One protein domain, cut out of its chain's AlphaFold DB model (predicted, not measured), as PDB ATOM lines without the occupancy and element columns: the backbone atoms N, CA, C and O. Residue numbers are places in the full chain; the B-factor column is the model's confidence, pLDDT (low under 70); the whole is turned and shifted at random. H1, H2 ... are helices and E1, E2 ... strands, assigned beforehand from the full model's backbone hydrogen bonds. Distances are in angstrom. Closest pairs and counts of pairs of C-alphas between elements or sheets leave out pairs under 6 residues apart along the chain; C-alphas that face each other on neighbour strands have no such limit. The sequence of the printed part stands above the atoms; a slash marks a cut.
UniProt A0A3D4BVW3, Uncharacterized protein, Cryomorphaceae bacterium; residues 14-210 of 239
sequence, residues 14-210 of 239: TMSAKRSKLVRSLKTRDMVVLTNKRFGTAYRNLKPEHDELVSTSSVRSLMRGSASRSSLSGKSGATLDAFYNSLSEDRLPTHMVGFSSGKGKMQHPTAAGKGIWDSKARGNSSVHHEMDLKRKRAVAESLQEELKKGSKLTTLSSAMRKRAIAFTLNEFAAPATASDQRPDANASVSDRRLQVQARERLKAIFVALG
ATOM      1  N   THR A  14      43.344  26.496 -41.298       44.31
ATOM      2  CA  THR A  14      44.246  26.731 -40.157       44.31
ATOM      3  C   THR A  14      44.369  25.504 -39.251       44.31
ATOM      4  O   THR A  14      45.452  25.233 -38.721       44.31
ATOM      5  N   MET A  15      43.299  24.714 -39.107       44.06
ATOM      6  CA  MET A  15      43.357  23.411 -38.442       44.06
ATOM      7  C   MET A  15      44.227  22.427 -39.224       44.06
ATOM      8  O   MET A  15      45.064  21.765 -38.619       44.06
ATOM      9  N   SER A  16      44.089  22.357 -40.549       44.41
ATOM     10  CA  SER A  16      44.895  21.499 -41.430       44.41
ATOM     11  C   SER A  16      46.401  21.813 -41.353       44.41
ATOM     12  O   SER A  16      47.239  20.913 -41.206       44.41
ATOM     13  N   ALA A  17      46.764  23.099 -41.322       48.12
ATOM     14  CA  ALA A  17      48.150  23.543 -41.179       48.12
ATOM     15  C   ALA A  17      48.740  23.227 -39.786       48.12
ATOM     16  O   ALA A  17      49.855  22.707 -39.673       48.12
ATOM     17  N   LYS A  18      47.979  23.467 -38.706       52.72
ATOM     18  CA  LYS A  18      48.389  23.098 -37.335       52.72
ATOM     19  C   LYS A  18      48.490  21.577 -37.154       52.72
ATOM     20  O   LYS A  18      49.440  21.108 -36.524       52.72
ATOM     21  N   ARG A  19      47.571  20.812 -37.760       53.34
ATOM     22  CA  ARG A  19      47.585  19.337 -37.830       53.34
ATOM     23  C   ARG A  19      48.877  18.844 -38.481       53.34
ATOM     24  O   ARG A  19      49.576  18.023 -37.896       53.34
ATOM     25  N   SER A  20      49.264  19.424 -39.616       48.47
ATOM     26  CA  SER A  20      50.501  19.074 -40.330       48.47
ATOM     27  C   SER A  20      51.775  19.323 -39.508       48.47
ATOM     28  O   SER A  20      52.744  18.571 -39.619       48.47
ATOM     29  N   LYS A  21      51.786  20.345 -38.641       51.69
ATOM     30  CA  LYS A  21      52.934  20.669 -37.775       51.69
ATOM     31  C   LYS A  21      53.081  19.696 -36.597       51.69
ATOM     32  O   LYS A  21      54.201  19.290 -36.291       51.69
ATOM     33  N   LEU A  22      51.968  19.273 -35.988       50.06
ATOM     34  CA  LEU A  22      51.959  18.208 -34.974       50.06
ATOM     35  C   LEU A  22      52.467  16.885 -35.578       50.06
ATOM     36  O   LEU A  22      53.350  16.251 -35.007       50.06
ATOM     37  N   VAL A  23      52.004  16.543 -36.784       47.28
ATOM     38  CA  VAL A  23      52.423  15.357 -37.559       47.28
ATOM     39  C   VAL A  23      53.922  15.361 -37.869       47.28
ATOM     40  O   VAL A  23      54.605  14.351 -37.704       47.28
ATOM     41  N   ARG A  24      54.476  16.507 -38.282       45.22
ATOM     42  CA  ARG A  24      55.910  16.617 -38.588       45.22
ATOM     43  C   ARG A  24      56.774  16.377 -37.339       45.22
ATOM     44  O   ARG A  24      57.810  15.736 -37.459       45.22
ATOM     45  N   SER A  25      56.296  16.778 -36.155       46.00
ATOM     46  CA  SER A  25      56.957  16.492 -34.867       46.00
ATOM     47  C   SER A  25      56.860  15.031 -34.408       46.00
ATOM     48  O   SER A  25      57.669  14.601 -33.594       46.00
ATOM     49  N   LEU A  26      55.899  14.259 -34.935       42.84
ATOM     50  CA  LEU A  26      55.731  12.831 -34.636       42.84
ATOM     51  C   LEU A  26      56.584  11.936 -35.549       42.84
ATOM     52  O   LEU A  26      56.994  10.856 -35.133       42.84
ATOM     53  N   LYS A  27      56.879  12.384 -36.781       42.56
ATOM     54  CA  LYS A  27      57.700  11.639 -37.755       42.56
ATOM     55  C   LYS A  27      59.200  11.652 -37.443       42.56
ATOM     56  O   LYS A  27      59.898  10.698 -37.773       42.56
ATOM     57  N   THR A  28      59.713  12.705 -36.815       41.91
ATOM     58  CA  THR A  28      61.124  12.805 -36.423       41.91
ATOM     59  C   THR A  28      61.297  12.330 -34.989       41.91
ATOM     60  O   THR A  28      61.149  13.148 -34.097       41.91
ATOM     61  N   ARG A  29      61.552  11.027 -34.791       36.16
ATOM     62  CA  ARG A  29      62.306  10.358 -33.695       36.16
ATOM     63  C   ARG A  29      62.298  10.882 -32.240       36.16
ATOM     64  O   ARG A  29      62.983  10.290 -31.414       36.16
ATOM     65  N   ASP A  30      61.485  11.852 -31.856       41.56
ATOM     66  CA  ASP A  30      61.420  12.369 -30.500       41.56
ATOM     67  C   ASP A  30      60.192  11.796 -29.803       41.56
ATOM     68  O   ASP A  30      59.169  12.452 -29.591       41.56
ATOM     69  N   MET A  31      60.351  10.567 -29.307       39.12
ATOM     70  CA  MET A  31      59.541  10.071 -28.186       39.12
ATOM     71  C   MET A  31      59.517  11.053 -26.994       39.12
ATOM     72  O   MET A  31      58.625  10.991 -26.149       39.12
ATOM     73  N   VAL A  32      60.459  12.000 -26.946       39.91
ATOM     74  CA  VAL A  32      60.537  13.118 -25.997       39.91
ATOM     75  C   VAL A  32      59.378  14.121 -26.161       39.91
ATOM     76  O   VAL A  32      58.973  14.747 -25.182       39.91
ATOM     77  N   VAL A  33      58.766  14.254 -27.347       44.09
ATOM     78  CA  VAL A  33      57.577  15.111 -27.563       44.09
ATOM     79  C   VAL A  33      56.300  14.446 -27.027       44.09
ATOM     80  O   VAL A  33      55.440  15.127 -26.462       44.09
ATOM     81  N   LEU A  34      56.213  13.112 -27.101       43.69
ATOM     82  CA  LEU A  34      55.075  12.298 -26.635       43.69
ATOM     83  C   LEU A  34      54.884  12.333 -25.106       43.69
ATOM     84  O   LEU A  34      53.815  12.006 -24.576       43.69
ATOM     85  N   THR A  35      55.915  12.742 -24.367       44.22
ATOM     86  CA  THR A  35      55.918  12.756 -22.904       44.22
ATOM     87  C   THR A  35      55.832  14.153 -22.296       44.22
ATOM     88  O   THR A  35      55.556  14.262 -21.102       44.22
ATOM     89  N   ASN A  36      55.946  15.231 -23.071       48.50
ATOM     90  CA  ASN A  36      56.211  16.545 -22.488       48.50
ATOM     91  C   ASN A  36      54.999  17.490 -22.403       48.50
ATOM     92  O   ASN A  36      53.987  17.319 -23.088       48.50
ATOM     93  N   LYS A  37      55.129  18.551 -21.587       51.62
ATOM     94  CA  LYS A  37      54.161  19.672 -21.488       51.62
ATOM     95  C   LYS A  37      53.782  20.244 -22.869       51.62
ATOM     96  O   LYS A  37      52.650  20.682 -23.059       51.62
ATOM     97  N   ARG A  38      54.695  20.154 -23.848       57.81
ATOM     98  CA  ARG A  38      54.522  20.604 -25.241       57.81
ATOM     99  C   ARG A  38      53.383  19.898 -25.988       57.81
ATOM    100  O   ARG A  38      52.676  20.581 -26.723       57.81
ATOM    101  N   PHE A  39      53.140  18.599 -25.765       61.94
ATOM    102  CA  PHE A  39      51.983  17.911 -26.361       61.94
ATOM    103  C   PHE A  39      50.673  18.490 -25.830       61.94
ATOM    104  O   PHE A  39      49.785  18.800 -26.608       61.94
ATOM    105  N   GLY A  40      50.574  18.692 -24.512       63.41
ATOM    106  CA  GLY A  40      49.369  19.247 -23.897       63.41
ATOM    107  C   GLY A  40      49.017  20.625 -24.453       63.41
ATOM    108  O   GLY A  40      47.869  20.879 -24.807       63.41
ATOM    109  N   THR A  41      50.021  21.489 -24.595       63.59
ATOM    110  CA  THR A  41      49.859  22.811 -25.206       63.59
ATOM    111  C   THR A  41      49.490  22.714 -26.687       63.59
ATOM    112  O   THR A  41      48.523  23.337 -27.107       63.59
ATOM    113  N   ALA A  42      50.198  21.907 -27.482       63.84
ATOM    114  CA  ALA A  42      49.908  21.754 -28.910       63.84
ATOM    115  C   ALA A  42      48.508  21.170 -29.165       63.84
ATOM    116  O   ALA A  42      47.778  21.669 -30.018       63.84
ATOM    117  N   TYR A  43      48.118  20.161 -28.384       63.50
ATOM    118  CA  TYR A  43      46.835  19.471 -28.479       63.50
ATOM    119  C   TYR A  43      45.651  20.377 -28.108       63.50
ATOM    120  O   TYR A  43      44.630  20.367 -28.797       63.50
ATOM    121  N   ARG A  44      45.803  21.228 -27.084       65.44
ATOM    122  CA  ARG A  44      44.809  22.259 -26.733       65.44
ATOM    123  C   ARG A  44      44.762  23.395 -27.756       65.44
ATOM    124  O   ARG A  44      43.686  23.883 -28.080       65.44
ATOM    125  N   ASN A  45      45.909  23.777 -28.318       66.19
ATOM    126  CA  ASN A  45      46.021  24.863 -29.302       66.19
ATOM    127  C   ASN A  45      45.438  24.529 -30.686       66.19
ATOM    128  O   ASN A  45      45.369  25.419 -31.545       66.19
ATOM    129  N   LEU A  46      45.023  23.275 -30.916       64.81
ATOM    130  CA  LEU A  46      44.222  22.911 -32.083       64.81
ATOM    131  C   LEU A  46      42.921  23.720 -32.082       64.81
ATOM    132  O   LEU A  46      42.656  24.448 -33.030       64.81
ATOM    133  N   LYS A  47      42.173  23.691 -30.976       67.69
ATOM    134  CA  LYS A  47      40.992  24.535 -30.765       67.69
ATOM    135  C   LYS A  47      41.065  25.148 -29.365       67.69
ATOM    136  O   LYS A  47      40.574  24.521 -28.423       67.69
ATOM    137  N   PRO A  48      41.709  26.322 -29.212       66.44
ATOM    138  CA  PRO A  48      41.759  26.996 -27.921       66.44
ATOM    139  C   PRO A  48      40.335  27.277 -27.426       66.44
ATOM    140  O   PRO A  48      39.409  27.411 -28.224       66.44
ATOM    141  N   GLU A  49      40.161  27.316 -26.105       71.94
ATOM    142  CA  GLU A  49      38.870  27.602 -25.452       71.94
ATOM    143  C   GLU A  49      37.750  26.603 -25.772       71.94
ATOM    144  O   GLU A  49      36.567  26.911 -25.630       71.94
ATOM    145  N   HIS A  50      38.113  25.382 -26.168       78.00
ATOM    146  CA  HIS A  50      37.169  24.287 -26.341       78.00
ATOM    147  C   HIS A  50      37.458  23.142 -25.362       78.00
ATOM    148  O   HIS A  50      38.610  22.751 -25.171       78.00
ATOM    149  N   ASP A  51      36.403  22.594 -24.760       76.62
ATOM    150  CA  ASP A  51      36.437  21.381 -23.952       76.62
ATOM    151  C   ASP A  51      36.716  20.166 -24.835       76.62
ATOM    152  O   ASP A  51      36.139  19.974 -25.910       76.62
ATOM    153  N   GLU A  52      37.621  19.336 -24.345       79.06
ATOM    154  CA  GLU A  52      38.051  18.110 -24.987       79.06
ATOM    155  C   GLU A  52      37.224  16.963 -24.430       79.06
ATOM    156  O   GLU A  52      37.439  16.533 -23.297       79.06
ATOM    157  N   LEU A  53      36.293  16.442 -25.234       84.06
ATOM    158  CA  LEU A  53      35.436  15.334 -24.811       84.06
ATOM    159  C   LEU A  53      36.272  14.126 -24.367       84.06
ATOM    160  O   LEU A  53      36.024  13.540 -23.313       84.06
ATOM    161  N   VAL A  54      37.316  13.800 -25.133       83.19
ATOM    162  CA  VAL A  54      38.373  12.881 -24.707       83.19
ATOM    163  C   VAL A  54      39.550  13.707 -24.205       83.19
ATOM    164  O   VAL A  54      40.211  14.391 -24.978       83.19
ATOM    165  N   SER A  55      39.828  13.627 -22.902       80.12
ATOM    166  CA  SER A  55      40.826  14.497 -22.274       80.12
ATOM    167  C   SER A  55      42.218  14.388 -22.913       80.12
ATOM    168  O   SER A  55      42.686  13.278 -23.198       80.12
ATOM    169  N   THR A  56      42.947  15.512 -23.003       75.31
ATOM    170  CA  THR A  56      44.355  15.539 -23.450       75.31
ATOM    171  C   THR A  56      45.202  14.470 -22.759       75.31
ATOM    172  O   THR A  56      46.065  13.841 -23.367       75.31
ATOM    173  N   SER A  57      44.987  14.281 -21.452       74.75
ATOM    174  CA  SER A  57      45.732  13.308 -20.654       74.75
ATOM    175  C   SER A  57      45.444  11.873 -21.076       74.75
ATOM    176  O   SER A  57      46.382  11.086 -21.131       74.75
ATOM    177  N   SER A  58      44.192  11.545 -21.412       79.88
ATOM    178  CA  SER A  58      43.822  10.219 -21.915       79.88
ATOM    179  C   SER A  58      44.493   9.958 -23.259       79.88
ATOM    180  O   SER A  58      45.139   8.927 -23.425       79.88
ATOM    181  N   VAL A  59      44.430  10.925 -24.179       78.06
ATOM    182  CA  VAL A  59      45.081  10.826 -25.495       78.06
ATOM    183  C   VAL A  59      46.590  10.651 -25.346       78.06
ATOM    184  O   VAL A  59      47.166   9.730 -25.917       78.06
ATOM    185  N   ARG A  60      47.232  11.456 -24.495       72.69
ATOM    186  CA  ARG A  60      48.669  11.347 -24.212       72.69
ATOM    187  C   ARG A  60      49.047   9.991 -23.612       72.69
ATOM    188  O   ARG A  60      50.050   9.411 -24.014       72.69
ATOM    189  N   SER A  61      48.279   9.486 -22.646       73.94
ATOM    190  CA  SER A  61      48.538   8.173 -22.044       73.94
ATOM    191  C   SER A  61      48.419   7.049 -23.074       73.94
ATOM    192  O   SER A  61      49.245   6.140 -23.073       73.94
ATOM    193  N   LEU A  62      47.461   7.150 -24.001       74.75
ATOM    194  CA  LEU A  62      47.325   6.197 -25.103       74.75
ATOM    195  C   LEU A  62      48.483   6.271 -26.087       74.75
ATOM    196  O   LEU A  62      49.010   5.230 -26.467       74.75
ATOM    197  N   MET A  63      48.928   7.475 -26.441       70.62
ATOM    198  CA  MET A  63      50.114   7.667 -27.276       70.62
ATOM    199  C   MET A  63      51.354   7.027 -26.658       70.62
ATOM    200  O   MET A  63      52.060   6.282 -27.335       70.62
ATOM    201  N   ARG A  64      51.588   7.258 -25.361       69.06
ATOM    202  CA  ARG A  64      52.715   6.660 -24.631       69.06
ATOM    203  C   ARG A  64      52.622   5.135 -24.587       69.06
ATOM    204  O   ARG A  64      53.595   4.462 -24.906       69.06
ATOM    205  N   GLY A  65      51.452   4.595 -24.243       66.25
ATOM    206  CA  GLY A  65      51.227   3.149 -24.222       66.25
ATOM    207  C   GLY A  65      51.431   2.507 -25.597       66.25
ATOM    208  O   GLY A  65      52.069   1.462 -25.702       66.25
ATOM    209  N   SER A  66      50.968   3.169 -26.658       66.50
ATOM    210  CA  SER A  66      51.111   2.701 -28.041       66.50
ATOM    211  C   SER A  66      52.561   2.724 -28.520       66.50
ATOM    212  O   SER A  66      52.988   1.786 -29.177       66.50
ATOM    213  N   ALA A  67      53.331   3.755 -28.160       63.19
ATOM    214  CA  ALA A  67      54.757   3.832 -28.479       63.19
ATOM    215  C   ALA A  67      55.581   2.753 -27.751       63.19
ATOM    216  O   ALA A  67      56.578   2.282 -28.286       63.19
ATOM    217  N   SER A  68      55.151   2.339 -26.553       60.25
ATOM    218  CA  SER A  68      55.821   1.287 -25.775       60.25
ATOM    219  C   SER A  68      55.506  -0.149 -26.222       60.25
ATOM    220  O   SER A  68      56.207  -1.072 -25.821       60.25
ATOM    221  N   ARG A  69      54.456  -0.366 -27.034       54.94
ATOM    222  CA  ARG A  69      54.031  -1.700 -27.497       54.94
ATOM    223  C   ARG A  69      54.269  -1.871 -29.001       54.94
ATOM    224  O   ARG A  69      53.707  -1.145 -29.817       54.94
ATOM    225  N   SER A  70      55.016  -2.909 -29.373       48.81
ATOM    226  CA  SER A  70      55.369  -3.244 -30.765       48.81
ATOM    227  C   SER A  70      54.171  -3.550 -31.684       48.81
ATOM    228  O   SER A  70      54.258  -3.409 -32.900       48.81
ATOM    229  N   SER A  71      53.004  -3.912 -31.136       50.03
ATOM    230  CA  SER A  71      51.814  -4.234 -31.943       50.03
ATOM    231  C   SER A  71      51.200  -3.026 -32.664       50.03
ATOM    232  O   SER A  71      50.500  -3.191 -33.664       50.03
ATOM    233  N   LEU A  72      51.470  -1.805 -32.188       51.16
ATOM    234  CA  LEU A  72      51.085  -0.558 -32.856       51.16
ATOM    235  C   LEU A  72      52.257   0.090 -33.605       51.16
ATOM    236  O   LEU A  72      52.010   0.926 -34.472       51.16
ATOM    237  N   SER A  73      53.504  -0.322 -33.342       47.06
ATOM    238  CA  SER A  73      54.699   0.215 -34.010       47.06
ATOM    239  C   SER A  73      54.813  -0.189 -35.484       47.06
ATOM    240  O   SER A  73      55.555   0.443 -36.227       47.06
ATOM    241  N   GLY A  74      54.067  -1.211 -35.921       50.84
ATOM    242  CA  GLY A  74      53.936  -1.597 -37.332       50.84
ATOM    243  C   GLY A  74      52.868  -0.817 -38.115       50.84
ATOM    244  O   GLY A  74      52.716  -1.022 -39.318       50.84
ATOM    245  N   LYS A  75      52.091   0.064 -37.465       60.09
ATOM    246  CA  LYS A  75      51.125   0.940 -38.147       60.09
ATOM    247  C   LYS A  75      51.864   2.147 -38.727       60.09
ATOM    248  O   LYS A  75      52.723   2.724 -38.067       60.09
ATOM    249  N   SER A  76      51.493   2.580 -39.935       60.88
ATOM    250  CA  SER A  76      52.036   3.822 -40.495       60.88
ATOM    251  C   SER A  76      51.735   4.998 -39.557       60.88
ATOM    252  O   SER A  76      50.632   5.085 -39.008       60.88
ATOM    253  N   GLY A  77      52.685   5.929 -39.398       64.56
ATOM    254  CA  GLY A  77      52.486   7.127 -38.566       64.56
ATOM    255  C   GLY A  77      51.201   7.885 -38.923       64.56
ATOM    256  O   GLY A  77      50.452   8.277 -38.037       64.56
ATOM    257  N   ALA A  78      50.852   7.931 -40.214       65.06
ATOM    258  CA  ALA A  78      49.613   8.533 -40.704       65.06
ATOM    259  C   ALA A  78      48.332   7.894 -40.124       65.06
ATOM    260  O   ALA A  78      47.346   8.591 -39.889       65.06
ATOM    261  N   THR A  79      48.333   6.582 -39.861       67.69
ATOM    262  CA  THR A  79      47.178   5.882 -39.271       67.69
ATOM    263  C   THR A  79      46.973   6.281 -37.810       67.69
ATOM    264  O   THR A  79      45.845   6.505 -37.371       67.69
ATOM    265  N   LEU A  80      48.067   6.382 -37.050       69.00
ATOM    266  CA  LEU A  80      48.031   6.829 -35.659       69.00
ATOM    267  C   LEU A  80      47.665   8.315 -35.567       69.00
ATOM    268  O   LEU A  80      46.865   8.697 -34.716       69.00
ATOM    269  N   ASP A  81      48.163   9.134 -36.490       66.88
ATOM    270  CA  ASP A  81      47.806  10.549 -36.585       66.88
ATOM    271  C   ASP A  81      46.306  10.732 -36.830       66.88
ATOM    272  O   ASP A  81      45.650  11.495 -36.121       66.88
ATOM    273  N   ALA A  82      45.735  10.003 -37.794       69.69
ATOM    274  CA  ALA A  82      44.299  10.029 -38.063       69.69
ATOM    275  C   ALA A  82      43.483   9.607 -36.828       69.69
ATOM    276  O   ALA A  82      42.491  10.253 -36.485       69.69
ATOM    277  N   PHE A  83      43.942   8.579 -36.108       77.25
ATOM    278  CA  PHE A  83      43.324   8.132 -34.863       77.25
ATOM    279  C   PHE A  83      43.307   9.241 -33.797       77.25
ATOM    280  O   PHE A  83      42.230   9.623 -33.338       77.25
ATOM    281  N   TYR A  84      44.453   9.828 -33.440       75.25
ATOM    282  CA  TYR A  84      44.506  10.865 -32.398       75.25
ATOM    283  C   TYR A  84      43.814  12.170 -32.812       75.25
ATOM    284  O   TYR A  84      43.192  12.839 -31.981       75.25
ATOM    285  N   ASN A  85      43.862  12.515 -34.101       73.06
ATOM    286  CA  ASN A  85      43.135  13.661 -34.631       73.06
ATOM    287  C   ASN A  85      41.625  13.464 -34.507       73.06
ATOM    288  O   ASN A  85      40.954  14.384 -34.047       73.06
ATOM    289  N   SER A  86      41.108  12.270 -34.812       77.88
ATOM    290  CA  SER A  86      39.673  11.979 -34.704       77.88
ATOM    291  C   SER A  86      39.130  12.152 -33.276       77.88
ATOM    292  O   SER A  86      38.032  12.670 -33.098       77.88
ATOM    293  N   LEU A  87      39.927  11.836 -32.244       80.19
ATOM    294  CA  LEU A  87      39.566  12.066 -30.832       80.19
ATOM    295  C   LEU A  87      39.429  13.559 -30.473       80.19
ATOM    296  O   LEU A  87      38.912  13.896 -29.413       80.19
ATOM    297  N   SER A  88      39.911  14.447 -31.345       71.94
ATOM    298  CA  SER A  88      39.994  15.894 -31.126       71.94
ATOM    299  C   SER A  88      38.946  16.695 -31.892       71.94
ATOM    300  O   SER A  88      38.905  17.917 -31.735       71.94
ATOM    301  N   GLU A  89      38.178  16.062 -32.780       74.00
ATOM    302  CA  GLU A  89      37.281  16.769 -33.702       74.00
ATOM    303  C   GLU A  89      36.023  17.280 -33.004       74.00
ATOM    304  O   GLU A  89      35.580  18.406 -33.269       74.00
ATOM    305  N   ASP A  90      35.529  16.485 -32.057       80.88
ATOM    306  CA  ASP A  90      34.308  16.740 -31.309       80.88
ATOM    307  C   ASP A  90      34.651  17.527 -30.047       80.88
ATOM    308  O   ASP A  90      35.151  16.984 -29.059       80.88
ATOM    309  N   ARG A  91      34.428  18.840 -30.094       81.19
ATOM    310  CA  ARG A  91      34.684  19.746 -28.974       81.19
ATOM    311  C   ARG A  91      33.564  20.768 -28.842       81.19
ATOM    312  O   ARG A  91      32.968  21.158 -29.846       81.19
ATOM    313  N   LEU A  92      33.326  21.228 -27.619       82.38
ATOM    314  CA  LEU A  92      32.396  22.316 -27.304       82.38
ATOM    315  C   LEU A  92      33.177  23.526 -26.794       82.38
ATOM    316  O   LEU A  92      34.154  23.319 -26.083       82.38
ATOM    317  N   PRO A  93      32.771  24.771 -27.075       85.31
ATOM    318  CA  PRO A  93      33.364  25.931 -26.414       85.31
ATOM    319  C   PRO A  93      33.240  25.816 -24.886       85.31
ATOM    320  O   PRO A  93      32.164  25.496 -24.381       85.31
ATOM    321  N   THR A  94      34.311  26.073 -24.128       85.94
ATOM    322  CA  THR A  94      34.324  25.828 -22.670       85.94
ATOM    323  C   THR A  94      33.303  26.670 -21.915       85.94
ATOM    324  O   THR A  94      32.725  26.195 -20.943       85.94
ATOM    325  N   HIS A  95      33.015  27.887 -22.380       83.94
ATOM    326  CA  HIS A  95      31.979  28.733 -21.785       83.94
ATOM    327  C   HIS A  95      30.571  28.119 -21.893       83.94
ATOM    328  O   HIS A  95      29.727  28.394 -21.047       83.94
ATOM    329  N   MET A  96      30.342  27.224 -22.863       83.69
ATOM    330  CA  MET A  96      29.087  26.488 -23.062       83.69
ATOM    331  C   MET A  96      29.052  25.121 -22.366       83.69
ATOM    332  O   MET A  96      28.097  24.369 -22.579       83.69
ATOM    333  N   VAL A  97      30.066  24.764 -21.569       86.69
ATOM    334  CA  VAL A  97      30.135  23.484 -20.845       86.69
ATOM    335  C   VAL A  97      30.027  23.722 -19.343       86.69
ATOM    336  O   VAL A  97      30.858  24.408 -18.746       86.69
ATOM    337  N   GLY A  98      28.991  23.154 -18.734       86.12
ATOM    338  CA  GLY A  98      28.637  23.412 -17.347       86.12
ATOM    339  C   GLY A  98      27.174  23.110 -17.045       86.12
ATOM    340  O   GLY A  98      26.437  22.570 -17.877       86.12
ATOM    341  N   PHE A  99      26.772  23.439 -15.823       84.25
ATOM    342  CA  PHE A  99      25.401  23.328 -15.336       84.25
ATOM    343  C   PHE A  99      25.191  24.213 -14.098       84.25
ATOM    344  O   PHE A  99      26.130  24.525 -13.370       84.25
ATOM    345  N   SER A 100      23.938  24.527 -13.783       81.25
ATOM    346  CA  SER A 100      23.508  25.152 -12.531       81.25
ATOM    347  C   SER A 100      22.265  24.431 -12.034       81.25
ATOM    348  O   SER A 100      21.220  24.496 -12.661       81.25
ATOM    349  N   SER A 101      22.366  23.722 -10.915       74.12
ATOM    350  CA  SER A 101      21.274  22.921 -10.351       74.12
ATOM    351  C   SER A 101      21.005  23.303  -8.897       74.12
ATOM    352  O   SER A 101      21.780  24.034  -8.276       74.12
ATOM    353  N   GLY A 102      19.945  22.739  -8.310       66.81
ATOM    354  CA  GLY A 102      19.685  22.850  -6.872       66.81
ATOM    355  C   GLY A 102      20.850  22.395  -5.984       66.81
ATOM    356  O   GLY A 102      21.025  22.923  -4.892       66.81
ATOM    357  N   LYS A 103      21.674  21.464  -6.483       67.69
ATOM    358  CA  LYS A 103      22.803  20.853  -5.766       67.69
ATOM    359  C   LYS A 103      24.129  21.597  -5.950       67.69
ATOM    360  O   LYS A 103      25.125  21.213  -5.352       67.69
ATOM    361  N   GLY A 104      24.164  22.625  -6.797       75.06
ATOM    362  CA  GLY A 104      25.375  23.389  -7.080       75.06
ATOM    363  C   GLY A 104      25.530  23.748  -8.550       75.06
ATOM    364  O   GLY A 104      24.742  23.334  -9.410       75.06
ATOM    365  N   LYS A 105      26.573  24.530  -8.821       81.81
ATOM    366  CA  LYS A 105      26.917  25.062 -10.139       81.81
ATOM    367  C   LYS A 105      28.289  24.552 -10.564       81.81
ATOM    368  O   LYS A 105      29.153  24.318  -9.723       81.81
ATOM    369  N   MET A 106      28.489  24.389 -11.863       85.69
ATOM    370  CA  MET A 106      29.771  24.043 -12.457       85.69
ATOM    371  C   MET A 106      29.926  24.793 -13.770       85.69
ATOM    372  O   MET A 106      29.024  24.805 -14.603       85.69
ATOM    373  N   GLN A 107      31.100  25.380 -13.952       87.44
ATOM    374  CA  GLN A 107      31.542  25.978 -15.200       87.44
ATOM    375  C   GLN A 107      32.871  25.331 -15.575       87.44
ATOM    376  O   GLN A 107      33.796  25.275 -14.755       87.44
ATOM    377  N   HIS A 108      32.980  24.850 -16.813       85.50
ATOM    378  CA  HIS A 108      34.268  24.435 -17.346       85.50
ATOM    379  C   HIS A 108      35.198  25.657 -17.407       85.50
ATOM    380  O   HIS A 108      34.745  26.716 -17.856       85.50
ATOM    381  N   PRO A 109      36.486  25.540 -17.013       82.50
ATOM    382  CA  PRO A 109      37.447  26.635 -17.085       82.50
ATOM    383  C   PRO A 109      37.386  27.397 -18.415       82.50
ATOM    384  O   PRO A 109      37.551  26.812 -19.491       82.50
ATOM    385  N   THR A 110      37.126  28.698 -18.319       80.38
ATOM    386  CA  THR A 110      36.984  29.635 -19.437       80.38
ATOM    387  C   THR A 110      37.517  31.014 -19.029       80.38
ATOM    388  O   THR A 110      37.946  31.194 -17.886       80.38
ATOM    389  N   ALA A 111      37.553  31.976 -19.952       77.06
ATOM    390  CA  ALA A 111      38.005  33.331 -19.645       77.06
ATOM    391  C   ALA A 111      37.077  34.009 -18.615       77.06
ATOM    392  O   ALA A 111      35.866  33.777 -18.593       77.06
ATOM    393  N   ALA A 112      37.646  34.856 -17.752       72.50
ATOM    394  CA  ALA A 112      36.881  35.548 -16.715       72.50
ATOM    395  C   ALA A 112      35.715  36.345 -17.327       72.50
ATOM    396  O   ALA A 112      35.884  37.020 -18.342       72.50
ATOM    397  N   GLY A 113      34.529  36.248 -16.724       74.62
ATOM    398  CA  GLY A 113      33.324  36.923 -17.214       74.62
ATOM    399  C   GLY A 113      32.657  36.282 -18.436       74.62
ATOM    400  O   GLY A 113      31.628  36.783 -18.869       74.62
ATOM    401  N   LYS A 114      33.202  35.190 -18.996       79.38
ATOM    402  CA  LYS A 114      32.612  34.495 -20.158       79.38
ATOM    403  C   LYS A 114      31.734  33.300 -19.795       79.38
ATOM    404  O   LYS A 114      31.041  32.786 -20.662       79.38
ATOM    405  N   GLY A 115      31.786  32.825 -18.551       80.06
ATOM    406  CA  GLY A 115      31.009  31.667 -18.111       80.06
ATOM    407  C   GLY A 115      29.503  31.937 -18.085       80.06
ATOM    408  O   GLY A 115      29.077  32.977 -17.590       80.06
ATOM    409  N   ILE A 116      28.715  30.974 -18.573       83.31
ATOM    410  CA  ILE A 116      27.244  31.028 -18.584       83.31
ATOM    411  C   ILE A 116      26.666  30.771 -17.184       83.31
ATOM    412  O   ILE A 116      25.701  31.425 -16.805       83.31
ATOM    413  N   TRP A 117      27.239  29.830 -16.421       80.88
ATOM    414  CA  TRP A 117      26.713  29.428 -15.097       80.88
ATOM    415  C   TRP A 117      27.517  29.968 -13.917       80.88
ATOM    416  O   TRP A 117      27.055  29.951 -12.774       80.88
ATOM    417  N   ASP A 118      28.754  30.385 -14.180       78.94
ATOM    418  CA  ASP A 118      29.611  31.028 -13.195       78.94
ATOM    419  C   ASP A 118      30.622  31.938 -13.902       78.94
ATOM    420  O   ASP A 118      31.653  31.498 -14.414       78.94
ATOM    421  N   SER A 119      30.320  33.236 -13.928       71.94
ATOM    422  CA  SER A 119      31.175  34.269 -14.522       71.94
ATOM    423  C   SER A 119      32.456  34.526 -13.717       71.94
ATOM    424  O   SER A 119      33.419  35.091 -14.249       71.94
ATOM    425  N   LYS A 120      32.491  34.088 -12.449       68.12
ATOM    426  CA  LYS A 120      33.633  34.204 -11.536       68.12
ATOM    427  C   LYS A 120      34.477  32.928 -11.477       68.12
ATOM    428  O   LYS A 120      35.539  32.966 -10.857       68.12
ATOM    429  N   ALA A 121      34.065  31.840 -12.135       64.56
ATOM    430  CA  ALA A 121      34.819  30.590 -12.191       64.56
ATOM    431  C   ALA A 121      36.183  30.789 -12.873       64.56
ATOM    432  O   ALA A 121      36.336  30.665 -14.088       64.56
ATOM    433  N   ARG A 122      37.211  31.075 -12.071       55.34
ATOM    434  CA  ARG A 122      38.603  31.213 -12.508       55.34
ATOM    435  C   ARG A 122      39.343  29.887 -12.362       55.34
ATOM    436  O   ARG A 122      40.191  29.761 -11.496       55.34
ATOM    437  N   GLY A 123      39.046  28.918 -13.225       54.47
ATOM    438  CA  GLY A 123      39.810  27.666 -13.304       54.47
ATOM    439  C   GLY A 123      39.662  26.733 -12.087       54.47
ATOM    440  O   GLY A 123      39.660  27.155 -10.941       54.47
ATOM    441  N   ASN A 124      39.564  25.428 -12.349       53.50
ATOM    442  CA  ASN A 124      39.542  24.353 -11.347       53.50
ATOM    443  C   ASN A 124      38.489  24.500 -10.231       53.50
ATOM    444  O   ASN A 124      38.826  24.464  -9.048       53.50
ATOM    445  N   SER A 125      37.198  24.566 -10.582       68.25
ATOM    446  CA  SER A 125      36.184  24.194  -9.585       68.25
ATOM    447  C   SER A 125      36.378  22.715  -9.219       68.25
ATOM    448  O   SER A 125      36.608  21.878 -10.098       68.25
ATOM    449  N   SER A 126      36.305  22.376  -7.928       75.00
ATOM    450  CA  SER A 126      36.397  20.984  -7.449       75.00
ATOM    451  C   SER A 126      35.407  20.071  -8.185       75.00
ATOM    452  O   SER A 126      35.749  18.952  -8.563       75.00
ATOM    453  N   VAL A 127      34.224  20.607  -8.493       80.69
ATOM    454  CA  VAL A 127      33.163  19.941  -9.255       80.69
ATOM    455  C   VAL A 127      33.579  19.641 -10.699       80.69
ATOM    456  O   VAL A 127      33.341  18.534 -11.181       80.69
ATOM    457  N   HIS A 128      34.213  20.584 -11.408       84.12
ATOM    458  CA  HIS A 128      34.726  20.328 -12.762       84.12
ATOM    459  C   HIS A 128      35.764  19.207 -12.753       84.12
ATOM    460  O   HIS A 128      35.666  18.279 -13.556       84.12
ATOM    461  N   HIS A 129      36.715  19.263 -11.817       82.62
ATOM    462  CA  HIS A 129      37.758  18.250 -11.700       82.62
ATOM    463  C   HIS A 129      37.173  16.854 -11.444       82.62
ATOM    464  O   HIS A 129      37.532  15.895 -12.129       82.62
ATOM    465  N   GLU A 130      36.238  16.744 -10.499       84.50
ATOM    466  CA  GLU A 130      35.560  15.490 -10.172       84.50
ATOM    467  C   GLU A 130      34.830  14.902 -11.388       84.50
ATOM    468  O   GLU A 130      34.947  13.712 -11.694       84.50
ATOM    469  N   MET A 131      34.098  15.743 -12.118       84.56
ATOM    470  CA  MET A 131      33.340  15.310 -13.287       84.56
ATOM    471  C   MET A 131      34.247  14.924 -14.463       84.56
ATOM    472  O   MET A 131      33.975  13.931 -15.138       84.56
ATOM    473  N   ASP A 132      35.361  15.629 -14.681       85.69
ATOM    474  CA  ASP A 132      36.347  15.251 -15.699       85.69
ATOM    475  C   ASP A 132      37.023  13.908 -15.360       85.69
ATOM    476  O   ASP A 132      37.238  13.078 -16.246       85.69
ATOM    477  N   LEU A 133      37.293  13.629 -14.077       86.44
ATOM    478  CA  LEU A 133      37.769  12.312 -13.636       86.44
ATOM    479  C   LEU A 133      36.739  11.206 -13.903       86.44
ATOM    480  O   LEU A 133      37.108  10.138 -14.396       86.44
ATOM    481  N   LYS A 134      35.454  11.456 -13.627       86.62
ATOM    482  CA  LYS A 134      34.366  10.512 -13.934       86.62
ATOM    483  C   LYS A 134      34.261  10.247 -15.439       86.62
ATOM    484  O   LYS A 134      34.227   9.085 -15.844       86.62
ATOM    485  N   ARG A 135      34.328  11.292 -16.270       88.19
ATOM    486  CA  ARG A 135      34.368  11.175 -17.738       88.19
ATOM    487  C   ARG A 135      35.547  10.323 -18.206       88.19
ATOM    488  O   ARG A 135      35.374   9.421 -19.022       88.19
ATOM    489  N   LYS A 136      36.746  10.571 -17.669       88.81
ATOM    490  CA  LYS A 136      37.961   9.803 -17.989       88.81
ATOM    491  C   LYS A 136      37.816   8.320 -17.663       88.81
ATOM    492  O   LYS A 136      38.203   7.499 -18.491       88.81
ATOM    493  N   ARG A 137      37.264   7.983 -16.492       87.25
ATOM    494  CA  ARG A 137      37.002   6.589 -16.091       87.25
ATOM    495  C   ARG A 137      36.011   5.924 -17.041       87.25
ATOM    496  O   ARG A 137      36.337   4.889 -17.607       87.25
ATOM    497  N   ALA A 138      34.892   6.589 -17.322       85.62
ATOM    498  CA  ALA A 138      33.878   6.100 -18.250       85.62
ATOM    499  C   ALA A 138      34.454   5.796 -19.646       85.62
ATOM    500  O   ALA A 138      34.143   4.760 -20.231       85.62
ATOM    501  N   VAL A 139      35.309   6.677 -20.179       89.88
ATOM    502  CA  VAL A 139      36.003   6.466 -21.464       89.88
ATOM    503  C   VAL A 139      37.010   5.316 -21.382       89.88
ATOM    504  O   VAL A 139      37.109   4.531 -22.322       89.88
ATOM    505  N   ALA A 140      37.759   5.207 -20.282       86.62
ATOM    506  CA  ALA A 140      38.738   4.140 -20.089       86.62
ATOM    507  C   ALA A 140      38.080   2.753 -20.021       86.62
ATOM    508  O   ALA A 140      38.594   1.825 -20.638       86.62
ATOM    509  N   GLU A 141      36.938   2.623 -19.340       86.38
ATOM    510  CA  GLU A 141      36.137   1.391 -19.289       86.38
ATOM    511  C   GLU A 141      35.717   0.947 -20.696       86.38
ATOM    512  O   GLU A 141      36.028  -0.166 -21.117       86.38
ATOM    513  N   SER A 142      35.118   1.855 -21.476       87.06
ATOM    514  CA  SER A 142      34.696   1.558 -22.852       87.06
ATOM    515  C   SER A 142      35.875   1.184 -23.756       87.06
ATOM    516  O   SER A 142      35.766   0.289 -24.593       87.06
ATOM    517  N   LEU A 143      37.032   1.825 -23.571       87.12
ATOM    518  CA  LEU A 143      38.237   1.454 -24.301       87.12
ATOM    519  C   LEU A 143      38.732   0.052 -23.915       87.12
ATOM    520  O   LEU A 143      39.129  -0.715 -24.790       87.12
ATOM    521  N   GLN A 144      38.727  -0.290 -22.626       86.19
ATOM    522  CA  GLN A 144      39.142  -1.612 -22.155       86.19
ATOM    523  C   GLN A 144      38.240  -2.723 -22.703       86.19
ATOM    524  O   GLN A 144      38.749  -3.777 -23.079       86.19
ATOM    525  N   GLU A 145      36.928  -2.494 -22.784       87.06
ATOM    526  CA  GLU A 145      35.979  -3.435 -23.392       87.06
ATOM    527  C   GLU A 145      36.313  -3.721 -24.859       87.06
ATOM    528  O   GLU A 145      36.361  -4.877 -25.270       87.06
ATOM    529  N   GLU A 146      36.597  -2.685 -25.646       88.94
ATOM    530  CA  GLU A 146      36.949  -2.845 -27.058       88.94
ATOM    531  C   GLU A 146      38.339  -3.466 -27.258       88.94
ATOM    532  O   GLU A 146      38.540  -4.266 -28.172       88.94
ATOM    533  N   LEU A 147      39.297  -3.170 -26.375       85.00
ATOM    534  CA  LEU A 147      40.606  -3.826 -26.393       85.00
ATOM    535  C   LEU A 147      40.492  -5.332 -26.120       85.00
ATOM    536  O   LEU A 147      41.160  -6.113 -26.793       85.00
ATOM    537  N   LYS A 148      39.621  -5.754 -25.191       86.56
ATOM    538  CA  LYS A 148      39.352  -7.181 -24.919       86.56
ATOM    539  C   LYS A 148      38.765  -7.909 -26.133       86.56
ATOM    540  O   LYS A 148      39.021  -9.094 -26.301       86.56
ATOM    541  N   LYS A 149      38.022  -7.202 -26.990       88.81
ATOM    542  CA  LYS A 149      37.450  -7.734 -28.241       88.81
ATOM    543  C   LYS A 149      38.445  -7.760 -29.410       88.81
ATOM    544  O   LYS A 149      38.092  -8.217 -30.490       88.81
ATOM    545  N   GLY A 150      39.662  -7.235 -29.237       83.75
ATOM    546  CA  GLY A 150      40.629  -7.107 -30.331       83.75
ATOM    547  C   GLY A 150      40.216  -6.082 -31.395       83.75
ATOM    548  O   GLY A 150      40.606  -6.201 -32.559       83.75
ATOM    549  N   SER A 151      39.415  -5.082 -31.020       85.44
ATOM    550  CA  SER A 151      38.862  -4.099 -31.953       85.44
ATOM    551  C   SER A 151      39.938  -3.275 -32.673       85.44
ATOM    552  O   SER A 151      40.989  -2.928 -32.128       85.44
ATOM    553  N   LYS A 152      39.653  -2.906 -33.929       84.19
ATOM    554  CA  LYS A 152      40.524  -2.048 -34.751       84.19
ATOM    555  C   LYS A 152      40.574  -0.617 -34.193       84.19
ATOM    556  O   LYS A 152      39.633  -0.157 -33.553       84.19
ATOM    557  N   LEU A 153      41.634   0.136 -34.517       80.19
ATOM    558  CA  LEU A 153      41.823   1.536 -34.085       80.19
ATOM    559  C   LEU A 153      40.621   2.447 -34.378       80.19
ATOM    560  O   LEU A 153      40.265   3.279 -33.548       80.19
ATOM    561  N   THR A 154      39.973   2.289 -35.531       83.12
ATOM    562  CA  THR A 154      38.776   3.064 -35.894       83.12
ATOM    563  C   THR A 154      37.613   2.799 -34.938       83.12
ATOM    564  O   THR A 154      36.954   3.740 -34.490       83.12
ATOM    565  N   THR A 155      37.404   1.539 -34.557       87.50
ATOM    566  CA  THR A 155      36.404   1.126 -33.565       87.50
ATOM    567  C   THR A 155      36.759   1.640 -32.171       87.50
ATOM    568  O   THR A 155      35.895   2.190 -31.495       87.50
ATOM    569  N   LEU A 156      38.035   1.559 -31.773       87.12
ATOM    570  CA  LEU A 156      38.516   2.093 -30.492       87.12
ATOM    571  C   LEU A 156      38.264   3.606 -30.389       87.12
ATOM    572  O   LEU A 156      37.733   4.076 -29.383       87.12
ATOM    573  N   SER A 157      38.580   4.364 -31.445       86.31
ATOM    574  CA  SER A 157      38.322   5.812 -31.490       86.31
ATOM    575  C   SER A 157      36.829   6.106 -31.372       86.31
ATOM    576  O   SER A 157      36.412   6.934 -30.560       86.31
ATOM    577  N   SER A 158      36.014   5.374 -32.137       89.81
ATOM    578  CA  SER A 158      34.561   5.539 -32.142       89.81
ATOM    579  C   SER A 158      33.953   5.259 -30.768       89.81
ATOM    580  O   SER A 158      33.137   6.044 -30.295       89.81
ATOM    581  N   ALA A 159      34.389   4.198 -30.083       88.44
ATOM    582  CA  ALA A 159      33.924   3.855 -28.742       88.44
ATOM    583  C   ALA A 159      34.291   4.929 -27.709       88.44
ATOM    584  O   ALA A 159      33.425   5.393 -26.964       88.44
ATOM    585  N   MET A 160      35.541   5.403 -27.727       90.06
ATOM    586  CA  MET A 160      35.994   6.480 -26.845       90.06
ATOM    587  C   MET A 160      35.192   7.770 -27.039       90.06
ATOM    588  O   MET A 160      34.703   8.343 -26.065       90.06
ATOM    589  N   ARG A 161      35.037   8.217 -28.293       91.06
ATOM    590  CA  ARG A 161      34.269   9.423 -28.643       91.06
ATOM    591  C   ARG A 161      32.809   9.272 -28.244       91.06
ATOM    592  O   ARG A 161      32.271  10.142 -27.568       91.06
ATOM    593  N   LYS A 162      32.194   8.137 -28.586       89.44
ATOM    594  CA  LYS A 162      30.803   7.827 -28.244       89.44
ATOM    595  C   LYS A 162      30.567   7.918 -26.738       89.44
ATOM    596  O   LYS A 162      29.633   8.585 -26.298       89.44
ATOM    597  N   ARG A 163      31.440   7.297 -25.941       88.25
ATOM    598  CA  ARG A 163      31.334   7.298 -24.478       88.25
ATOM    599  C   ARG A 163      31.561   8.683 -23.877       88.25
ATOM    600  O   ARG A 163      30.831   9.076 -22.969       88.25
ATOM    601  N   ALA A 164      32.527   9.432 -24.405       90.06
ATOM    602  CA  ALA A 164      32.795  10.801 -23.988       90.06
ATOM    603  C   ALA A 164      31.616  11.742 -24.285       90.06
ATOM    604  O   ALA A 164      31.217  12.512 -23.414       90.06
ATOM    605  N   ILE A 165      31.029  11.648 -25.483       88.56
ATOM    606  CA  ILE A 165      29.855  12.436 -25.872       88.56
ATOM    607  C   ILE A 165      28.664  12.107 -24.969       88.56
ATOM    608  O   ILE A 165      28.053  13.027 -24.431       88.56
ATOM    609  N   ALA A 166      28.366  10.820 -24.754       84.75
ATOM    610  CA  ALA A 166      27.272  10.403 -23.876       84.75
ATOM    611  C   ALA A 166      27.430  10.969 -22.461       84.75
ATOM    612  O   ALA A 166      26.494  11.548 -21.914       84.75
ATOM    613  N   PHE A 167      28.631  10.854 -21.885       85.88
ATOM    614  CA  PHE A 167      28.909  11.409 -20.564       85.88
ATOM    615  C   PHE A 167      28.740  12.931 -20.555       85.88
ATOM    616  O   PHE A 167      28.078  13.473 -19.674       85.88
ATOM    617  N   THR A 168      29.299  13.633 -21.545       86.94
ATOM    618  CA  THR A 168      29.200  15.092 -21.597       86.94
ATOM    619  C   THR A 168      27.755  15.564 -21.727       86.94
ATOM    620  O   THR A 168      27.363  16.497 -21.033       86.94
ATOM    621  N   LEU A 169      26.948  14.919 -22.571       83.00
ATOM    622  CA  LEU A 169      25.550  15.296 -22.776       83.00
ATOM    623  C   LEU A 169      24.673  15.042 -21.545       83.00
ATOM    624  O   LEU A 169      23.748  15.824 -21.322       83.00
ATOM    625  N   ASN A 170      24.969  14.001 -20.766       76.31
ATOM    626  CA  ASN A 170      24.158  13.601 -19.614       76.31
ATOM    627  C   ASN A 170      24.614  14.255 -18.300       76.31
ATOM    628  O   ASN A 170      23.787  14.668 -17.492       76.31
ATOM    629  N   GLU A 171      25.925  14.386 -18.088       77.12
ATOM    630  CA  GLU A 171      26.481  14.727 -16.773       77.12
ATOM    631  C   GLU A 171      27.263  16.037 -16.745       77.12
ATOM    632  O   GLU A 171      27.313  16.705 -15.710       77.12
ATOM    633  N   PHE A 172      27.901  16.408 -17.854       80.31
ATOM    634  CA  PHE A 172      28.917  17.463 -17.842       80.31
ATOM    635  C   PHE A 172      28.411  18.798 -18.380       80.31
ATOM    636  O   PHE A 172      28.796  19.853 -17.884       80.31
ATOM    637  N   ALA A 173      27.526  18.755 -19.370       82.81
ATOM    638  CA  ALA A 173      26.883  19.914 -19.954       82.81
ATOM    639  C   ALA A 173      25.366  19.734 -19.881       82.81
ATOM    640  O   ALA A 173      24.844  18.705 -20.309       82.81
ATOM    641  N   ALA A 174      24.657  20.752 -19.411       78.75
ATOM    642  CA  ALA A 174      23.207  20.867 -19.532       78.75
ATOM    643  C   ALA A 174      22.874  22.066 -20.434       78.75
ATOM    644  O   ALA A 174      23.647  23.018 -20.459       78.75
ATOM    645  N   PRO A 175      21.778  22.066 -21.211       76.06
ATOM    646  CA  PRO A 175      21.354  23.292 -21.878       76.06
ATOM    647  C   PRO A 175      20.882  24.297 -20.819       76.06
ATOM    648  O   PRO A 175      20.167  23.925 -19.904       76.06
ATOM    649  N   ALA A 176      21.223  25.577 -20.934       73.31
ATOM    650  CA  ALA A 176      20.818  26.617 -19.984       73.31
ATOM    651  C   ALA A 176      19.291  26.818 -19.925       73.31
ATOM    652  O   ALA A 176      18.780  27.449 -19.007       73.31
ATOM    653  N   THR A 177      18.566  26.279 -20.907       70.88
ATOM    654  CA  THR A 177      17.104  26.248 -20.976       70.88
ATOM    655  C   THR A 177      16.484  24.987 -20.372       70.88
ATOM    656  O   THR A 177      15.262  24.872 -20.388       70.88
ATOM    657  N   ALA A 178      17.280  24.032 -19.878       71.56
ATOM    658  CA  ALA A 178      16.744  22.847 -19.220       71.56
ATOM    659  C   ALA A 178      15.928  23.235 -17.973       71.56
ATOM    660  O   ALA A 178      16.338  24.088 -17.192       71.56
ATOM    661  N   SER A 179      14.772  22.596 -17.792       65.38
ATOM    662  CA  SER A 179      13.836  22.791 -16.688       65.38
ATOM    663  C   SER A 179      14.436  22.476 -15.318       65.38
ATOM    664  O   SER A 179      13.975  23.010 -14.316       65.38
ATOM    665  N   ASP A 180      15.464  21.628 -15.259       62.34
ATOM    666  CA  ASP A 180      16.188  21.323 -14.023       62.34
ATOM    667  C   ASP A 180      17.398  22.242 -13.778       62.34
ATOM    668  O   ASP A 180      18.109  22.095 -12.773       62.34
ATOM    669  N   GLN A 181      17.648  23.185 -14.692       73.06
ATOM    670  CA  GLN A 181      18.637  24.227 -14.491       73.06
ATOM    671  C   GLN A 181      18.012  25.383 -13.731       73.06
ATOM    672  O   GLN A 181      16.920  25.854 -14.046       73.06
ATOM    673  N   ARG A 182      18.737  25.899 -12.738       69.50
ATOM    674  CA  ARG A 182      18.378  27.189 -12.155       69.50
ATOM    675  C   ARG A 182      18.578  28.259 -13.232       69.50
ATOM    676  O   ARG A 182      19.682  28.310 -13.781       69.50
ATOM    677  N   PRO A 183      17.565  29.098 -13.518       58.84
ATOM    678  CA  PRO A 183      17.696  30.178 -14.486       58.84
ATOM    679  C   PRO A 183      18.922  31.029 -14.150       58.84
ATOM    680  O   PRO A 183      19.027  31.545 -13.037       58.84
ATOM    681  N   ASP A 184      19.859  31.152 -15.090       64.25
ATOM    682  CA  ASP A 184      20.963  32.100 -14.955       64.25
ATOM    683  C   ASP A 184      20.611  33.377 -15.720       64.25
ATOM    684  O   ASP A 184      20.378  33.355 -16.935       64.25
ATOM    685  N   ALA A 185      20.530  34.489 -14.990       56.75
ATOM    686  CA  ALA A 185      20.181  35.797 -15.535       56.75
ATOM    687  C   ALA A 185      21.229  36.314 -16.539       56.75
ATOM    688  O   ALA A 185      20.916  37.182 -17.347       56.75
ATOM    689  N   ASN A 186      22.446  35.758 -16.527       62.69
ATOM    690  CA  ASN A 186      23.550  36.223 -17.368       62.69
ATOM    691  C   ASN A 186      23.631  35.516 -18.730       62.69
ATOM    692  O   ASN A 186      24.400  35.930 -19.593       62.69
ATOM    693  N   ALA A 187      22.856  34.447 -18.946       72.38
ATOM    694  CA  ALA A 187      22.874  33.709 -20.203       72.38
ATOM    695  C   ALA A 187      22.051  34.447 -21.269       72.38
ATOM    696  O   ALA A 187      20.815  34.405 -21.221       72.38
ATOM    697  N   SER A 188      22.715  35.077 -22.244       77.94
ATOM    698  CA  SER A 188      22.035  35.747 -23.359       77.94
ATOM    699  C   SER A 188      21.199  34.764 -24.193       77.94
ATOM    700  O   SER A 188      21.464  33.559 -24.231       77.94
ATOM    701  N   VAL A 189      20.181  35.261 -24.906       78.19
ATOM    702  CA  VAL A 189      19.370  34.429 -25.820       78.19
ATOM    703  C   VAL A 189      20.246  33.777 -26.897       78.19
ATOM    704  O   VAL A 189      20.046  32.607 -27.235       78.19
ATOM    705  N   SER A 190      21.254  34.498 -27.395       82.38
ATOM    706  CA  SER A 190      22.244  33.977 -28.343       82.38
ATOM    707  C   SER A 190      23.061  32.823 -27.765       82.38
ATOM    708  O   SER A 190      23.182  31.793 -28.429       82.38
ATOM    709  N   ASP A 191      23.555  32.933 -26.528       80.31
ATOM    710  CA  ASP A 191      24.361  31.874 -25.902       80.31
ATOM    711  C   ASP A 191      23.540  30.605 -25.686       80.31
ATOM    712  O   ASP A 191      23.989  29.497 -25.987       80.31
ATOM    713  N   ARG A 192      22.288  30.771 -25.241       77.31
ATOM    714  CA  ARG A 192      21.335  29.664 -25.088       77.31
ATOM    715  C   ARG A 192      21.112  28.947 -26.421       77.31
ATOM    716  O   ARG A 192      21.160  27.719 -26.472       77.31
ATOM    717  N   ARG A 193      20.910  29.697 -27.513       79.38
ATOM    718  CA  ARG A 193      20.710  29.135 -28.858       79.38
ATOM    719  C   ARG A 193      21.948  28.388 -29.356       79.38
ATOM    720  O   ARG A 193      21.815  27.263 -29.838       79.38
ATOM    721  N   LEU A 194      23.133  28.983 -29.227       82.25
ATOM    722  CA  LEU A 194      24.384  28.362 -29.668       82.25
ATOM    723  C   LEU A 194      24.695  27.085 -28.882       82.25
ATOM    724  O   LEU A 194      25.102  26.081 -29.463       82.25
ATOM    725  N   GLN A 195      24.445  27.085 -27.575       81.56
ATOM    726  CA  GLN A 195      24.628  25.900 -26.750       81.56
ATOM    727  C   GLN A 195      23.684  24.764 -27.150       81.56
ATOM    728  O   GLN A 195      24.115  23.611 -27.224       81.56
ATOM    729  N   VAL A 196      22.414  25.071 -27.437       80.06
ATOM    730  CA  VAL A 196      21.474  24.077 -27.973       80.06
ATOM    731  C   VAL A 196      22.015  23.515 -29.287       80.06
ATOM    732  O   VAL A 196      22.184  22.305 -29.387       80.06
ATOM    733  N   GLN A 197      22.395  24.361 -30.248       81.88
ATOM    734  CA  GLN A 197      22.950  23.914 -31.534       81.88
ATOM    735  C   GLN A 197      24.190  23.021 -31.372       81.88
ATOM    736  O   GLN A 197      24.307  21.982 -32.024       81.88
ATOM    737  N   ALA A 198      25.106  23.387 -30.475       82.00
ATOM    738  CA  ALA A 198      26.315  22.615 -30.224       82.00
ATOM    739  C   ALA A 198      26.003  21.237 -29.610       82.00
ATOM    740  O   ALA A 198      26.609  20.233 -29.990       82.00
ATOM    741  N   ARG A 199      25.013  21.161 -28.709       84.88
ATOM    742  CA  ARG A 199      24.519  19.888 -28.164       84.88
ATOM    743  C   ARG A 199      23.828  19.039 -29.225       84.88
ATOM    744  O   ARG A 199      24.104  17.846 -29.289       84.88
ATOM    745  N   GLU A 200      22.984  19.628 -30.069       82.31
ATOM    746  CA  GLU A 200      22.315  18.911 -31.165       82.31
ATOM    747  C   GLU A 200      23.328  18.316 -32.154       82.31
ATOM    748  O   GLU A 200      23.221  17.149 -32.535       82.31
ATOM    749  N   ARG A 201      24.406  19.049 -32.458       84.81
ATOM    750  CA  ARG A 201      25.534  18.515 -33.229       84.81
ATOM    751  C   ARG A 201      26.187  17.309 -32.548       84.81
ATOM    752  O   ARG A 201      26.468  16.316 -33.216       84.81
ATOM    753  N   LEU A 202      26.443  17.370 -31.238       85.00
ATOM    754  CA  LEU A 202      27.016  16.231 -30.512       85.00
ATOM    755  C   LEU A 202      26.088  15.015 -30.507       85.00
ATOM    756  O   LEU A 202      26.574  13.898 -30.651       85.00
ATOM    757  N   LYS A 203      24.772  15.213 -30.387       84.00
ATOM    758  CA  LYS A 203      23.797  14.122 -30.505       84.00
ATOM    759  C   LYS A 203      23.854  13.470 -31.884       84.00
ATOM    760  O   LYS A 203      23.891  12.248 -31.966       84.00
ATOM    761  N   ALA A 204      23.925  14.262 -32.955       84.12
ATOM    762  CA  ALA A 204      24.059  13.733 -34.311       84.12
ATOM    763  C   ALA A 204      25.341  12.898 -34.479       84.12
ATOM    764  O   ALA A 204      25.295  11.796 -35.023       84.12
ATOM    765  N   ILE A 205      26.472  13.372 -33.943       87.00
ATOM    766  CA  ILE A 205      27.732  12.611 -33.940       87.00
ATOM    767  C   ILE A 205      27.586  11.322 -33.122       87.00
ATOM    768  O   ILE A 205      28.012  10.261 -33.565       87.00
ATOM    769  N   PHE A 206      26.959  11.385 -31.946       86.75
ATOM    770  CA  PHE A 206      26.723  10.214 -31.105       86.75
ATOM    771  C   PHE A 206      25.924   9.128 -31.836       86.75
ATOM    772  O   PHE A 206      26.313   7.962 -31.795       86.75
ATOM    773  N   VAL A 207      24.869   9.512 -32.561       84.19
ATOM    774  CA  VAL A 207      24.088   8.601 -33.414       84.19
ATOM    775  C   VAL A 207      24.944   8.025 -34.535       84.19
ATOM    776  O   VAL A 207      24.958   6.810 -34.722       84.19
ATOM    777  N   ALA A 208      25.714   8.861 -35.236       86.38
ATOM    778  CA  ALA A 208      26.599   8.417 -36.314       86.38
ATOM    779  C   ALA A 208      27.671   7.415 -35.841       86.38
ATOM    780  O   ALA A 208      28.102   6.556 -36.605       86.38
ATOM    781  N   LEU A 209      28.072   7.478 -34.566       86.19
ATOM    782  CA  LEU A 209      28.979   6.516 -33.927       86.19
ATOM    783  C   LEU A 209      28.269   5.235 -33.428       86.19
ATOM    784  O   LEU A 209      28.883   4.414 -32.735       86.19
ATOM    785  N   GLY A 210      26.980   5.055 -33.732       83.38
ATOM    786  CA  GLY A 210      26.171   3.920 -33.279       83.38
ATOM    787  C   GLY A 210      25.769   4.021 -31.806       83.38
ATOM    788  O   GLY A 210      25.807   3.030 -31.070       83.38
TER     789      GLY A 210
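Overview. This is residues 14 to 210 of the 239 residues of an uncharacterized protein of Cryomorphaceae bacterium (UniProt A0A3D4BVW3). An elongated helical body: H6, H7 and H8 fold back on one another in two successive hairpins with H7 in the middle, while the shorter helices H1 to H5 gather toward one end of the long axis. The small hairpin E3 E4 and two long links lie toward the other end, and the short strand pair E1 E2 lies near the body's middle. The printed part has 197 residues, with eight named helices and four named strands in the order H1 H2 E1 H3 H4 H5 E2 E3 E4 H6 H7 H8; both two-stranded sheets are antiparallel and the class is mostly helix. It is compact, with a radius of gyration of the C-alphas of 17.6 A, and spans 54 by 33 by 28 A.

Arrangement. E3, residues 98 to 101, and E4, residues 104 to 107, form an antiparallel hairpin, with N 99 and O 106 2.9 A apart and N 106 and O 99 2.8 A apart. The closest C-alphas of E4 and H6, residues 126 to 148, are those of Met 106 and His 128, 6.2 A apart. H6 and the hub H7, residues 153 to 172, form a helical hairpin and touch, closest at C-alphas 139 and 160, 5.4 A, at a shallow tilt of 30 degrees, opposite ways. H7, with residues 161 to 169 alone, touches residues 199 to 206 of H8, residues 189 to 208, in a second helical hairpin; C-alphas 162 and 206 are closest, 5.5 A, and the tilt of 36 degrees is only just steep. H6 and H8 are apart. Residues 153 to 157 of H7 touch H5, residues 77 to 86, closest at C-alphas 157 and 83, 6.5 A. H5 touches H1, residues 14 to 27, closest at C-alphas 81 and 23, 6.7 A. H2, residues 37 to 44, touches residues 56 to 60 of H3, residues 56 to 68, closest at C-alphas 40 and 56, 6.3 A. H3 and H4, residues 70 to 73, only just touch, with 3 pairs of C-alphas within 8 A, and only at the corner; C-alphas 66 and 72 are closest, 5.8 A. E1, residues 50 to 52, and E2, residues 91 to 93, are antiparallel, with N 51 and O 92 2.7 A apart. Every O i to N i+4 pair is within hydrogen-bond range in the helices but H4, too short for one.

Along the chain. H1 begins at C-alpha 14 (44.246, 26.731, -40.157). H6 spans 33.3 A from C-alpha 126 (36.397, 20.984, -7.449), H7 26.2 A, and H8 29.0 A to C-alpha 208 (26.599, 8.417, -36.314).

Size, cuts and confidence. The farthest C-alphas, Gly 74 and Ala 185, are 54.9 A apart. The printed part has no cut; the links E4 to H6 and H7 to H8 are long. Mean pLDDT of the printed part is 72.9, with residues 14 to 48 and 64 to 82 among those under 70.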